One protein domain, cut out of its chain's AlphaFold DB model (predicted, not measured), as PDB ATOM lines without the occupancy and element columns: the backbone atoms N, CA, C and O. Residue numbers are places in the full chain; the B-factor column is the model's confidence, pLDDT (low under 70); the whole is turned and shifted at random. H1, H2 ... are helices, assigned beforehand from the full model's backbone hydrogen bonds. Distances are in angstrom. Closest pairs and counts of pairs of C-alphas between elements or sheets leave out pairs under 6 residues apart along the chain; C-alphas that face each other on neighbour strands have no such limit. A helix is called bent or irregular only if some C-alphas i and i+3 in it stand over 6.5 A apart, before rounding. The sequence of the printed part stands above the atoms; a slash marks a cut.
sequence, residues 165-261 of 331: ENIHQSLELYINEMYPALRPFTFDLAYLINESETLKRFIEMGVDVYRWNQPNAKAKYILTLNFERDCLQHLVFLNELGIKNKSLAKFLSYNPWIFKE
ATOM      1  N   GLU A 165     189.416 226.346 165.821       50.44
ATOM      2  CA  GLU A 165     190.492 226.452 166.819       50.44
ATOM      3  C   GLU A 165     190.553 225.220 167.741       50.44
ATOM      4  O   GLU A 165     191.634 224.676 167.973       50.44
ATOM      5  N   ASN A 166     189.399 224.717 168.201       50.09
ATOM      6  CA  ASN A 166     189.324 223.531 169.060       50.09
ATOM      7  C   ASN A 166     189.729 222.254 168.308       50.09
ATOM      8  O   ASN A 166     190.385 221.389 168.894       50.09
ATOM      9  N   ILE A 167     189.370 222.135 167.021       54.25
ATOM     10  CA  ILE A 167     189.843 221.041 166.155       54.25
ATOM     11  C   ILE A 167     191.368 221.114 166.034       54.25
ATOM     12  O   ILE A 167     192.048 220.122 166.295       54.25
ATOM     13  N   HIS A 168     191.909 222.282 165.668       54.06
ATOM     14  CA  HIS A 168     193.344 222.463 165.438       54.06
ATOM     15  C   HIS A 168     194.159 222.127 166.687       54.06
ATOM     16  O   HIS A 168     195.096 221.336 166.615       54.06
ATOM     17  N   GLN A 169     193.769 222.662 167.848       55.25
ATOM     18  CA  GLN A 169     194.502 222.446 169.091       55.25
ATOM     19  C   GLN A 169     194.407 220.991 169.578       55.25
ATOM     20  O   GLN A 169     195.396 220.443 170.062       55.25
ATOM     21  N   SER A 170     193.257 220.334 169.394       56.47
ATOM     22  CA  SER A 170     193.076 218.920 169.756       56.47
ATOM     23  C   SER A 170     193.867 217.980 168.836       56.47
ATOM     24  O   SER A 170     194.492 217.031 169.313       56.47
ATOM     25  N   LEU A 171     193.899 218.257 167.526       58.78
ATOM     26  CA  LEU A 171     194.705 217.499 166.564       58.78
ATOM     27  C   LEU A 171     196.207 217.736 166.754       58.78
ATOM     28  O   LEU A 171     196.971 216.778 166.676       58.78
ATOM     29  N   GLU A 172     196.651 218.961 167.044       59.03
ATOM     30  CA  GLU A 172     198.066 219.218 167.337       59.03
ATOM     31  C   GLU A 172     198.519 218.551 168.635       59.03
ATOM     32  O   GLU A 172     199.613 217.992 168.657       59.03
ATOM     33  N   LEU A 173     197.699 218.530 169.692       61.00
ATOM     34  CA  LEU A 173     198.006 217.758 170.902       61.00
ATOM     35  C   LEU A 173     198.165 216.263 170.577       61.00
ATOM     36  O   LEU A 173     199.204 215.680 170.884       61.00
ATOM     37  N   TYR A 174     197.199 215.674 169.865       63.34
ATOM     38  CA  TYR A 174     197.228 214.259 169.481       63.34
ATOM     39  C   TYR A 174     198.425 213.899 168.578       63.34
ATOM     40  O   TYR A 174     199.075 212.873 168.782       63.34
ATOM     41  N   ILE A 175     198.769 214.754 167.607       61.62
ATOM     42  CA  ILE A 175     199.927 214.558 166.720       61.62
ATOM     43  C   ILE A 175     201.246 214.700 167.494       61.62
ATOM     44  O   ILE A 175     202.163 213.911 167.270       61.62
ATOM     45  N   ASN A 176     201.355 215.660 168.419       62.81
ATOM     46  CA  ASN A 176     202.548 215.824 169.255       62.81
ATOM     47  C   ASN A 176     202.760 214.645 170.221       62.81
ATOM     48  O   ASN A 176     203.908 214.266 170.459       62.81
ATOM     49  N   GLU A 177     201.678 214.076 170.760       64.69
ATOM     50  CA  GLU A 177     201.711 212.954 171.703       64.69
ATOM     51  C   GLU A 177     201.995 211.612 171.005       64.69
ATOM     52  O   GLU A 177     202.913 210.896 171.404       64.69
ATOM     53  N   MET A 178     201.272 211.292 169.926       56.25
ATOM     54  CA  MET A 178     201.420 210.016 169.208       56.25
ATOM     55  C   MET A 178     202.604 209.994 168.232       56.25
ATOM     56  O   MET A 178     203.218 208.948 168.021       56.25
ATOM     57  N   TYR A 179     202.937 211.135 167.618       60.88
ATOM     58  CA  TYR A 179     203.901 211.211 166.516       60.88
ATOM     59  C   TYR A 179     204.844 212.424 166.639       60.88
ATOM     60  O   TYR A 179     204.882 213.278 165.749       60.88
ATOM     61  N   PRO A 180     205.715 212.491 167.667       55.44
ATOM     62  CA  PRO A 180     206.639 213.615 167.874       55.44
ATOM     63  C   PRO A 180     207.646 213.849 166.726       55.44
ATOM     64  O   PRO A 180     208.299 214.896 166.705       55.44
ATOM     65  N   ALA A 181     207.765 212.898 165.789       51.16
ATOM     66  CA  ALA A 181     208.536 212.980 164.544       51.16
ATOM     67  C   ALA A 181     207.763 213.587 163.347       51.16
ATOM     68  O   ALA A 181     208.391 213.952 162.358       51.16
ATOM     69  N   LEU A 182     206.431 213.717 163.433       52.09
ATOM     70  CA  LEU A 182     205.588 214.428 162.456       52.09
ATOM     71  C   LEU A 182     205.436 215.925 162.771       52.09
ATOM     72  O   LEU A 182     204.803 216.646 161.998       52.09
ATOM     73  N   ARG A 183     206.044 216.419 163.862       56.41
ATOM     74  CA  ARG A 183     206.192 217.863 164.089       56.41
ATOM     75  C   ARG A 183     206.803 218.526 162.848       56.41
ATOM     76  O   ARG A 183     207.757 217.977 162.289       56.41
ATOM     77  N   PRO A 184     206.296 219.695 162.417       52.09
ATOM     78  CA  PRO A 184     206.737 220.322 161.180       52.09
ATOM     79  C   PRO A 184     208.252 220.565 161.211       52.09
ATOM     80  O   PRO A 184     208.766 221.311 162.040       52.09
ATOM     81  N   PHE A 185     208.980 219.925 160.289       47.12
ATOM     82  CA  PHE A 185     210.450 219.961 160.228       47.12
ATOM     83  C   PHE A 185     211.014 221.371 159.944       47.12
ATOM     84  O   PHE A 185     212.201 221.646 160.134       47.12
ATOM     85  N   THR A 186     210.153 222.296 159.516       52.88
ATOM     86  CA  THR A 186     210.414 223.733 159.516       52.88
ATOM     87  C   THR A 186     210.548 224.247 160.949       52.88
ATOM     88  O   THR A 186     209.563 224.325 161.678       52.88
ATOM     89  N   PHE A 187     211.761 224.655 161.332       60.53
ATOM     90  CA  PHE A 187     212.036 225.352 162.592       60.53
ATOM     91  C   PHE A 187     211.433 226.768 162.552       60.53
ATOM     92  O   PHE A 187     212.145 227.751 162.355       60.53
ATOM     93  N   ASP A 188     210.109 226.857 162.661       76.69
ATOM     94  CA  ASP A 188     209.371 228.112 162.636       76.69
ATOM     95  C   ASP A 188     209.130 228.614 164.063       76.69
ATOM     96  O   ASP A 188     208.411 228.002 164.857       76.69
ATOM     97  N   LEU A 189     209.727 229.760 164.387       80.56
ATOM     98  CA  LEU A 189     209.501 230.460 165.644       80.56
ATOM     99  C   LEU A 189     208.022 230.802 165.855       80.56
ATOM    100  O   LEU A 189     207.622 230.884 167.009       80.56
ATOM    101  N   ALA A 190     207.215 230.968 164.799       77.12
ATOM    102  CA  ALA A 190     205.792 231.291 164.910       77.12
ATOM    103  C   ALA A 190     205.011 230.253 165.735       77.12
ATOM    104  O   ALA A 190     204.231 230.631 166.605       77.12
ATOM    105  N   TYR A 191     205.287 228.961 165.525       79.12
ATOM    106  CA  TYR A 191     204.708 227.862 166.305       79.12
ATOM    107  C   TYR A 191     205.155 227.922 167.781       79.12
ATOM    108  O   TYR A 191     204.367 227.740 168.706       79.12
ATOM    109  N   LEU A 192     206.424 228.269 168.016       80.75
ATOM    110  CA  LEU A 192     207.071 228.232 169.335       80.75
ATOM    111  C   LEU A 192     206.848 229.502 170.185       80.75
ATOM    112  O   LEU A 192     207.282 229.551 171.339       80.75
ATOM    113  N   ILE A 193     206.143 230.521 169.668       82.00
ATOM    114  CA  ILE A 193     205.744 231.725 170.430       82.00
ATOM    115  C   ILE A 193     204.895 231.354 171.650       82.00
ATOM    116  O   ILE A 193     205.072 231.935 172.720       82.00
ATOM    117  N   ASN A 194     203.982 230.389 171.514       79.31
ATOM    118  CA  ASN A 194     203.058 230.025 172.591       79.31
ATOM    119  C   ASN A 194     203.763 229.317 173.760       79.31
ATOM    120  O   ASN A 194     203.362 229.498 174.912       79.31
ATOM    121  N   GLU A 195     204.849 228.595 173.483       83.00
ATOM    122  CA  GLU A 195     205.670 227.898 174.480       83.00
ATOM    123  C   GLU A 195     206.731 228.822 175.111       83.00
ATOM    124  O   GLU A 195     206.969 228.772 176.317       83.00
ATOM    125  N   SER A 196     207.362 229.699 174.321       88.12
ATOM    126  CA  SER A 196     208.500 230.509 174.775       88.12
ATOM    127  C   SER A 196     208.093 231.879 175.326       88.12
ATOM    128  O   SER A 196     207.877 232.837 174.583       88.12
ATOM    129  N   GLU A 197     208.100 232.011 176.655       91.56
ATOM    130  CA  GLU A 197     207.951 233.298 177.356       91.56
ATOM    131  C   GLU A 197     208.946 234.360 176.844       91.56
ATOM    132  O   GLU A 197     208.566 235.505 176.604       91.56
ATOM    133  N   THR A 198     210.200 233.977 176.575       93.81
ATOM    134  CA  THR A 198     211.214 234.877 176.000       93.81
ATOM    135  C   THR A 198     210.774 235.459 174.649       93.81
ATOM    136  O   THR A 198     210.951 236.657 174.418       93.81
ATOM    137  N   LEU A 199     210.152 234.663 173.765       93.12
ATOM    138  CA  LEU A 199     209.603 235.180 172.503       93.12
ATOM    139  C   LEU A 199     208.415 236.119 172.732       93.12
ATOM    140  O   LEU A 199     208.354 237.171 172.094       93.12
ATOM    141  N   LYS A 200     207.509 235.787 173.665       93.56
ATOM    142  CA  LYS A 200     206.369 236.651 174.023       93.56
ATOM    143  C   LYS A 200     206.848 238.029 174.472       93.56
ATOM    144  O   LYS A 200     206.373 239.025 173.937       93.56
ATOM    145  N   ARG A 201     207.855 238.104 175.352       95.00
ATOM    146  CA  ARG A 201     208.445 239.382 175.801       95.00
ATOM    147  C   ARG A 201     209.031 240.210 174.661       95.00
ATOM    148  O   ARG A 201     208.816 241.419 174.613       95.00
ATOM    149  N   PHE A 202     209.715 239.585 173.704       95.25
ATOM    150  CA  PHE A 202     210.199 240.308 172.527       95.25
ATOM    151  C   PHE A 202     209.049 240.829 171.642       95.25
ATOM    152  O   PHE A 202     209.131 241.953 171.144       95.25
ATOM    153  N   ILE A 203     207.947 240.088 171.511       93.81
ATOM    154  CA  ILE A 203     206.748 240.541 170.784       93.81
ATOM    155  C   ILE A 203     206.024 241.672 171.536       93.81
ATOM    156  O   ILE A 203     205.659 242.666 170.912       93.81
ATOM    157  N   GLU A 204     205.897 241.599 172.868       93.94
ATOM    158  CA  GLU A 204     205.375 242.689 173.716       93.94
ATOM    159  C   GLU A 204     206.189 243.985 173.557       93.94
ATOM    160  O   GLU A 204     205.631 245.085 173.548       93.94
ATOM    161  N   MET A 205     207.510 243.866 173.383       94.06
ATOM    162  CA  MET A 205     208.406 244.990 173.080       94.06
ATOM    163  C   MET A 205     208.289 245.513 171.636       94.06
ATOM    164  O   MET A 205     208.853 246.566 171.330       94.06
ATOM    165  N   GLY A 206     207.568 244.820 170.748       94.25
ATOM    166  CA  GLY A 206     207.404 245.178 169.337       94.25
ATOM    167  C   GLY A 206     208.565 244.754 168.431       94.25
ATOM    168  O   GLY A 206     208.844 245.440 167.447       94.25
ATOM    169  N   VAL A 207     209.283 243.682 168.777       95.75
ATOM    170  CA  VAL A 207     210.381 243.121 167.972       95.75
ATOM    171  C   VAL A 207     209.830 242.244 166.842       95.75
ATOM    172  O   VAL A 207     208.983 241.381 167.072       95.75
ATOM    173  N   ASP A 208     210.365 242.402 165.629       93.38
ATOM    174  CA  ASP A 208     210.048 241.581 164.453       93.38
ATOM    175  C   ASP A 208     210.658 240.162 164.575       93.38
ATOM    176  O   ASP A 208     211.582 239.799 163.839       93.38
ATOM    177  N   VAL A 209     210.154 239.333 165.498       91.06
ATOM    178  CA  VAL A 209     210.672 237.972 165.780       91.06
ATOM    179  C   VAL A 209     210.737 237.084 164.527       91.06
ATOM    180  O   VAL A 209     211.644 236.262 164.397       91.06
ATOM    181  N   TYR A 210     209.872 237.299 163.531       88.12
ATOM    182  CA  TYR A 210     209.920 236.579 162.249       88.12
ATOM    183  C   TYR A 210     211.254 236.760 161.487       88.12
ATOM    184  O   TYR A 210     211.661 235.878 160.729       88.12
ATOM    185  N   ARG A 211     212.000 237.858 161.711       88.62
ATOM    186  CA  ARG A 211     213.355 238.064 161.148       88.62
ATOM    187  C   ARG A 211     214.395 237.111 161.736       88.62
ATOM    188  O   ARG A 211     215.538 237.055 161.256       88.62
ATOM    189  N   TRP A 212     214.035 236.382 162.790       89.75
ATOM    190  CA  TRP A 212     214.922 235.455 163.469       89.75
ATOM    191  C   TRP A 212     214.851 234.019 162.934       89.75
ATOM    192  O   TRP A 212     215.839 233.300 163.079       89.75
ATOM    193  N   ASN A 213     213.795 233.656 162.189       84.94
ATOM    194  CA  ASN A 213     213.667 232.370 161.472       84.94
ATOM    195  C   ASN A 213     214.796 232.099 160.461       84.94
ATOM    196  O   ASN A 213     215.010 230.962 160.053       84.94
ATOM    197  N   GLN A 214     215.504 233.138 160.015       68.75
ATOM    198  CA  GLN A 214     216.425 233.066 158.883       68.75
ATOM    199  C   GLN A 214     217.880 233.359 159.301       68.75
ATOM    200  O   GLN A 214     218.165 234.489 159.729       68.75
ATOM    201  N   PRO A 215     218.838 232.424 159.123       60.09
ATOM    202  CA  PRO A 215     218.695 230.963 159.081       60.09
ATOM    203  C   PRO A 215     218.781 230.325 160.487       60.09
ATOM    204  O   PRO A 215     219.228 230.956 161.449       60.09
ATOM    205  N   ASN A 216     218.416 229.039 160.583       71.31
ATOM    206  CA  ASN A 216     218.151 228.251 161.804       71.31
ATOM    207  C   ASN A 216     219.068 228.479 163.023       71.31
ATOM    208  O   ASN A 216     218.598 228.373 164.152       71.31
ATOM    209  N   ALA A 217     220.362 228.767 162.847       83.38
ATOM    210  CA  ALA A 217     221.290 228.988 163.964       83.38
ATOM    211  C   ALA A 217     220.886 230.174 164.864       83.38
ATOM    212  O   ALA A 217     221.130 230.143 166.069       83.38
ATOM    213  N   LYS A 218     220.264 231.207 164.282       86.69
ATOM    214  CA  LYS A 218     219.774 232.398 164.990       86.69
ATOM    215  C   LYS A 218     218.539 232.064 165.831       86.69
ATOM    216  O   LYS A 218     218.535 232.307 167.034       86.69
ATOM    217  N   ALA A 219     217.544 231.431 165.207       86.50
ATOM    218  CA  ALA A 219     216.325 230.960 165.857       86.50
ATOM    219  C   ALA A 219     216.633 229.984 167.011       86.50
ATOM    220  O   ALA A 219     216.188 230.202 168.136       86.50
ATOM    221  N   LYS A 220     217.473 228.965 166.762       86.88
ATOM    222  CA  LYS A 220     217.920 227.999 167.783       86.88
ATOM    223  C   LYS A 220     218.582 228.670 168.982       86.88
ATOM    224  O   LYS A 220     218.301 228.290 170.110       86.88
ATOM    225  N   TYR A 221     219.442 229.661 168.745       90.00
ATOM    226  CA  TYR A 221     220.102 230.390 169.822       90.00
ATOM    227  C   TYR A 221     219.107 231.207 170.662       90.00
ATOM    228  O   TYR A 221     219.138 231.102 171.885       90.00
ATOM    229  N   ILE A 222     218.181 231.941 170.035       91.31
ATOM    230  CA  ILE A 222     217.158 232.712 170.761       91.31
ATOM    231  C   ILE A 222     216.306 231.825 171.683       91.31
ATOM    232  O   ILE A 222     216.053 232.221 172.817       91.31
ATOM    233  N   LEU A 223     215.922 230.614 171.258       89.56
ATOM    234  CA  LEU A 223     215.149 229.704 172.118       89.56
ATOM    235  C   LEU A 223     215.914 229.203 173.354       89.56
ATOM    236  O   LEU A 223     215.283 228.748 174.302       89.56
ATOM    237  N   THR A 224     217.250 229.285 173.372       91.44
ATOM    238  CA  THR A 224     218.046 228.934 174.566       91.44
ATOM    239  C   THR A 224     218.137 230.062 175.598       91.44
ATOM    240  O   THR A 224     218.647 229.831 176.695       91.44
ATOM    241  N   LEU A 225     217.650 231.268 175.276       94.19
ATOM    242  CA  LEU A 225     217.728 232.430 176.158       94.19
ATOM    243  C   LEU A 225     216.572 232.478 177.158       94.19
ATOM    244  O   LEU A 225     215.395 232.404 176.798       94.19
ATOM    245  N   ASN A 226     216.913 232.721 178.418       95.88
ATOM    246  CA  ASN A 226     215.985 233.203 179.428       95.88
ATOM    247  C   ASN A 226     215.980 234.741 179.402       95.88
ATOM    248  O   ASN A 226     217.028 235.375 179.525       95.88
ATOM    249  N   PHE A 227     214.801 235.349 179.251       95.69
ATOM    250  CA  PHE A 227     214.668 236.803 179.124       95.69
ATOM    251  C   PHE A 227     215.267 237.580 180.312       95.69
ATOM    252  O   PHE A 227     215.989 238.559 180.116       95.69
ATOM    253  N   GLU A 228     215.020 237.127 181.543       95.44
ATOM    254  CA  GLU A 228     215.461 237.824 182.757       95.44
ATOM    255  C   GLU A 228     216.973 237.719 182.979       95.44
ATOM    256  O   GLU A 228     217.641 238.725 183.220       95.44
ATOM    257  N   ARG A 229     217.520 236.506 182.855       95.69
ATOM    258  CA  ARG A 229     218.937 236.204 183.081       95.69
ATOM    259  C   ARG A 229     219.833 236.723 181.957       95.69
ATOM    260  O   ARG A 229     220.866 237.324 182.241       95.69
ATOM    261  N   ASP A 230     219.444 236.479 180.705       96.19
ATOM    262  CA  ASP A 230     220.337 236.615 179.547       96.19
ATOM    263  C   ASP A 230     220.081 237.876 178.717       96.19
ATOM    264  O   ASP A 230     220.967 238.294 177.978       96.19
ATOM    265  N   CYS A 231     218.884 238.477 178.800       97.19
ATOM    266  CA  CYS A 231     218.506 239.594 177.924       97.19
ATOM    267  C   CYS A 231     218.444 240.944 178.653       97.19
ATOM    268  O   CYS A 231     218.884 241.951 178.096       97.19
ATOM    269  N   LEU A 232     217.927 240.998 179.892       96.75
ATOM    270  CA  LEU A 232     217.685 242.269 180.601       96.75
ATOM    271  C   LEU A 232     218.924 243.170 180.712       96.75
ATOM    272  O   LEU A 232     218.793 244.385 180.565       96.75
ATOM    273  N   GLN A 233     220.119 242.613 180.935       97.69
ATOM    274  CA  GLN A 233     221.337 243.424 181.075       97.69
ATOM    275  C   GLN A 233     221.684 244.164 179.774       97.69
ATOM    276  O   GLN A 233     221.979 245.359 179.805       97.69
ATOM    277  N   HIS A 234     221.564 243.498 178.620       98.31
ATOM    278  CA  HIS A 234     221.770 244.117 177.307       98.31
ATOM    279  C   HIS A 234     220.676 245.139 176.981       98.31
ATOM    280  O   HIS A 234     220.969 246.164 176.371       98.31
ATOM    281  N   LEU A 235     219.431 244.908 177.417       97.69
ATOM    282  CA  LEU A 235     218.337 245.874 177.253       97.69
ATOM    283  C   LEU A 235     218.559 247.150 178.079       97.69
ATOM    284  O   LEU A 235     218.328 248.247 177.569       97.69
ATOM    285  N   VAL A 236     219.042 247.024 179.322       97.75
ATOM    286  CA  VAL A 236     219.428 248.177 180.156       97.75
ATOM    287  C   VAL A 236     220.588 248.933 179.508       97.75
ATOM    288  O   VAL A 236     220.468 250.137 179.305       97.75
ATOM    289  N   PHE A 237     221.645 248.232 179.092       98.31
ATOM    290  CA  PHE A 237     222.808 248.815 178.417       98.31
ATOM    291  C   PHE A 237     222.440 249.574 177.125       98.31
ATOM    292  O   PHE A 237     222.850 250.717 176.938       98.31
ATOM    293  N   LEU A 238     221.598 249.005 176.252       97.94
ATOM    294  CA  LEU A 238     221.124 249.703 175.045       97.94
ATOM    295  C   LEU A 238     220.292 250.957 175.385       97.94
ATOM    296  O   LEU A 238     220.403 251.978 174.706       97.94
ATOM    297  N   ASN A 239     219.501 250.914 176.460       96.75
ATOM    298  CA  ASN A 239     218.742 252.063 176.957       96.75
ATOM    299  C   ASN A 239     219.640 253.145 177.607       96.75
ATOM    300  O   ASN A 239     219.342 254.334 177.463       96.75
ATOM    301  N   GLU A 240     220.741 252.761 178.264       96.75
ATOM    302  CA  GLU A 240     221.796 253.665 178.759       96.75
ATOM    303  C   GLU A 240     222.519 254.372 177.599       96.75
ATOM    304  O   GLU A 240     222.752 255.577 177.666       96.75
ATOM    305  N   LEU A 241     222.753 253.675 176.480       96.31
ATOM    306  CA  LEU A 241     223.223 254.271 175.218       96.31
ATOM    307  C   LEU A 241     222.178 255.163 174.516       96.31
ATOM    308  O   LEU A 241     222.474 255.752 173.483       96.31
ATOM    309  N   GLY A 242     220.956 255.272 175.045       96.38
ATOM    310  CA  GLY A 242     219.881 256.100 174.486       96.38
ATOM    311  C   GLY A 242     218.968 255.397 173.474       96.38
ATOM    312  O   GLY A 242     217.956 255.977 173.077       96.38
ATOM    313  N   ILE A 243     219.250 254.144 173.107       97.19
ATOM    314  CA  ILE A 243     218.471 253.372 172.131       97.19
ATOM    315  C   ILE A 243     217.187 252.874 172.810       97.19
ATOM    316  O   ILE A 243     217.190 251.909 173.572       97.19
ATOM    317  N   LYS A 244     216.071 253.571 172.563       93.31
ATOM    318  CA  LYS A 244     214.825 253.449 173.346       93.31
ATOM    319  C   LYS A 244     213.608 253.073 172.501       93.31
ATOM    320  O   LYS A 244     213.549 253.342 171.301       93.31
ATOM    321  N   ASN A 245     212.591 252.502 173.151       92.44
ATOM    322  CA  ASN A 245     211.262 252.234 172.582       92.44
ATOM    323  C   ASN A 245     211.330 251.523 171.209       92.44
ATOM    324  O   ASN A 245     211.955 250.472 171.079       92.44
ATOM    325  N   LYS A 246     210.726 252.107 170.162       94.25
ATOM    326  CA  LYS A 246     210.723 251.554 168.797       94.25
ATOM    327  C   LYS A 246     212.131 251.368 168.210       94.25
ATOM    328  O   LYS A 246     212.323 250.449 167.421       94.25
ATOM    329  N   SER A 247     213.108 252.196 168.589       96.00
ATOM    330  CA  SER A 247     214.498 252.044 168.130       96.00
ATOM    331  C   SER A 247     215.167 250.825 168.762       96.00
ATOM    332  O   SER A 247     215.860 250.098 168.060       96.00
ATOM    333  N   LEU A 248     214.888 250.541 170.041       97.19
ATOM    334  CA  LEU A 248     215.342 249.323 170.722       97.19
ATOM    335  C   LEU A 248     214.720 248.072 170.092       97.19
ATOM    336  O   LEU A 248     215.429 247.136 169.731       97.19
ATOM    337  N   ALA A 249     213.404 248.088 169.874       96.56
ATOM    338  CA  ALA A 249     212.701 246.983 169.234       96.56
ATOM    339  C   ALA A 249     213.247 246.693 167.821       96.56
ATOM    340  O   ALA A 249     213.552 245.549 167.474       96.56
ATOM    341  N   LYS A 250     213.470 247.748 167.026       96.75
ATOM    342  CA  LYS A 250     214.096 247.677 165.699       96.75
ATOM    343  C   LYS A 250     215.550 247.194 165.763       96.75
ATOM    344  O   LYS A 250     215.945 246.396 164.919       96.75
ATOM    345  N   PHE A 251     216.339 247.632 166.746       97.94
ATOM    346  CA  PHE A 251     217.720 247.179 166.939       97.94
ATOM    347  C   PHE A 251     217.772 245.651 167.096       97.94
ATOM    348  O   PHE A 251     218.433 244.975 166.308       97.94
ATOM    349  N   LEU A 252     216.992 245.108 168.037       97.19
ATOM    350  CA  LEU A 252     216.906 243.670 168.327       97.19
ATOM    351  C   LEU A 252     216.359 242.868 167.135       97.19
ATOM    352  O   LEU A 252     216.843 241.778 166.830       97.19
ATOM    353  N   SER A 253     215.393 243.440 166.409       95.38
ATOM    354  CA  SER A 253     214.808 242.849 165.196       95.38
ATOM    355  C   SER A 253     215.864 242.504 164.140       95.38
ATOM    356  O   SER A 253     215.773 241.466 163.485       95.38
ATOM    357  N   TYR A 254     216.885 243.353 163.982       94.88
ATOM    358  CA  TYR A 254     218.006 243.086 163.078       94.88
ATOM    359  C   TYR A 254     219.145 242.321 163.761       94.88
ATOM    360  O   TYR A 254     219.677 241.389 163.158       94.88
ATOM    361  N   ASN A 255     219.498 242.678 164.999       96.31
ATOM    362  CA  ASN A 255     220.629 242.113 165.730       96.31
ATOM    363  C   ASN A 255     220.229 241.440 167.068       96.31
ATOM    364  O   ASN A 255     220.411 242.025 168.137       96.31
ATOM    365  N   PRO A 256     219.776 240.174 167.030       94.94
ATOM    366  CA  PRO A 256     219.672 239.319 168.215       94.94
ATOM    367  C   PRO A 256     221.022 238.763 168.696       94.94
ATOM    368  O   PRO A 256     221.088 238.125 169.742       94.94
ATOM    369  N   TRP A 257     222.110 238.939 167.941       95.62
ATOM    370  CA  TRP A 257     223.413 238.377 168.304       95.62
ATOM    371  C   TRP A 257     224.150 239.197 169.365       95.62
ATOM    372  O   TRP A 257     225.154 238.724 169.890       95.62
ATOM    373  N   ILE A 258     223.646 240.379 169.737       97.50
ATOM    374  CA  ILE A 258     224.176 241.149 170.869       97.50
ATOM    375  C   ILE A 258     224.156 240.348 172.184       97.50
ATOM    376  O   ILE A 258     225.078 240.480 172.979       97.50
ATOM    377  N   PHE A 259     223.184 239.446 172.379       97.38
ATOM    378  CA  PHE A 259     223.093 238.597 173.576       97.38
ATOM    379  C   PHE A 259     224.245 237.578 173.709       97.38
ATOM    380  O   PHE A 259     224.434 237.008 174.782       97.38
ATOM    381  N   LYS A 260     225.040 237.346 172.647       96.00
ATOM    382  CA  LYS A 260     226.264 236.517 172.714       96.00
ATOM    383  C   LYS A 260     227.478 237.262 173.257       96.00
ATOM    384  O   LYS A 260     228.467 236.623 173.602       96.00
ATOM    385  N   GLU A 261     227.427 238.586 173.268       97.25
ATOM    386  CA  GLU A 261     228.526 239.443 173.696       97.25
ATOM    387  C   GLU A 261     228.412 239.706 175.201       97.25
ATOM    388  O   GLU A 261     227.304 239.840 175.733       97.25
TER     389      GLU A 261
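AT A GLANCE: This is residues 165 to 261 of the 331 residues of the protein "Hypothetical protein" of Adineta steineri (UniProt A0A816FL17). Seven helices, H2 to H8, most of them short, make an irregular cluster, and one longer helix, H1, stands off from it at one end of the longest axis, joined by a stretch of chain but touching no other helix. In the cluster, H3 and H4 lie nearest the middle; at the end away from H1, H6 and H7 open as a V, with H8 beside its open side and H5 next to H8. The printed part has 97 residues with eight named helices, H1 to H8 in chain order, and no named strand; the class is all helix. The whole is loose, with a radius of gyration of the C-alphas of 15.5 A, and elongated, spanning 49 by 26 by 22 A. Residues 165 to 171 and 176 to 182 stick out.

HOW THE PARTS SIT: Start at H6, residues 227 to 240, which with H1, residues 165 to 178, is the longest helix by residues, at 14 residues each. With residues 230 to 234 alone H6 touches H8, residues 256 to 260; look at the closest C-alphas, those of Cys 231 and Phe 259, 6.4 A apart. With residues 235 to 239 alone H6 only just touches H7, residues 245 to 254, with 3 pairs of C-alphas within 8 A, the closest being Leu 238 and Leu 248 at 7.2 A; they run opposite ways at a steep tilt of 61 degrees. With residue 227 alone H6 only just touches H3, residues 197 to 204, with 3 such pairs; the closest C-alphas, of Thr 198 and Phe 227, are 5.0 A apart, and the two run the same way at a shallow tilt of 33 degrees, only just short of steep. Move on to H4, residues 209 to 212, which touches H7, closest at the C-alphas of Val 209 and Ser 253, 6.4 A. H4 also touches H2, residues 189 to 192, where the closest C-alphas, of Leu 189 and Tyr 210, are 7.0 A apart. H3 and H4 only just touch, with 3 pairs within 8 A, and only at the corner by their link, closest at Ile 203 and Val 209, 6.9 A between C-alphas. H5, residues 216 to 223, only just touches H8, with 3 pairs; the closest C-alphas, of Ile 222 and Pro 256, are 7.5 A apart. H7 and H8 meet only through their link. H1 is apart from H2 to H8. In the backbone, each O i to N i+4 pair is within hydrogen-bond range in H1, H3, H5 and H7, against 7 of 10 in H6 and 0 of 1 in H8, where 1 of 2 O i to N i+3 pairs is within range; H2 and H4 are too short for an i+4 pair.

IN THESE COORDINATES: Find C-alpha 165 at (190.492, 226.452, 166.819); from there H1 runs 19.9 A to C-alpha 178. H2, residues 189 to 192, precedes H3, which runs 10.4 A from residue 197 to 204. After H4, residues 209 to 212, H5 runs 10.8 A from 216 to 223. Find C-alpha 227 at (214.668, 236.803, 179.124); H6 runs 18.3 A to residue 240 and is irregular, with C-alphas 230 and 233 7.0 A apart. H7 runs 14.8 A from 245 to 254, and H8 ends at C-alpha 260, (226.264, 236.517, 172.714).

THE WHOLE: The two farthest C-alphas, of Met 178 and Gly 242, are 49.9 A apart. The printed part has no cut. The link from H1 to H2 is short, with 10 residues; the other links are tight. Mean pLDDT of the printed part is 83.1, and residues 165 to 187 and 214 to 215 are under 70.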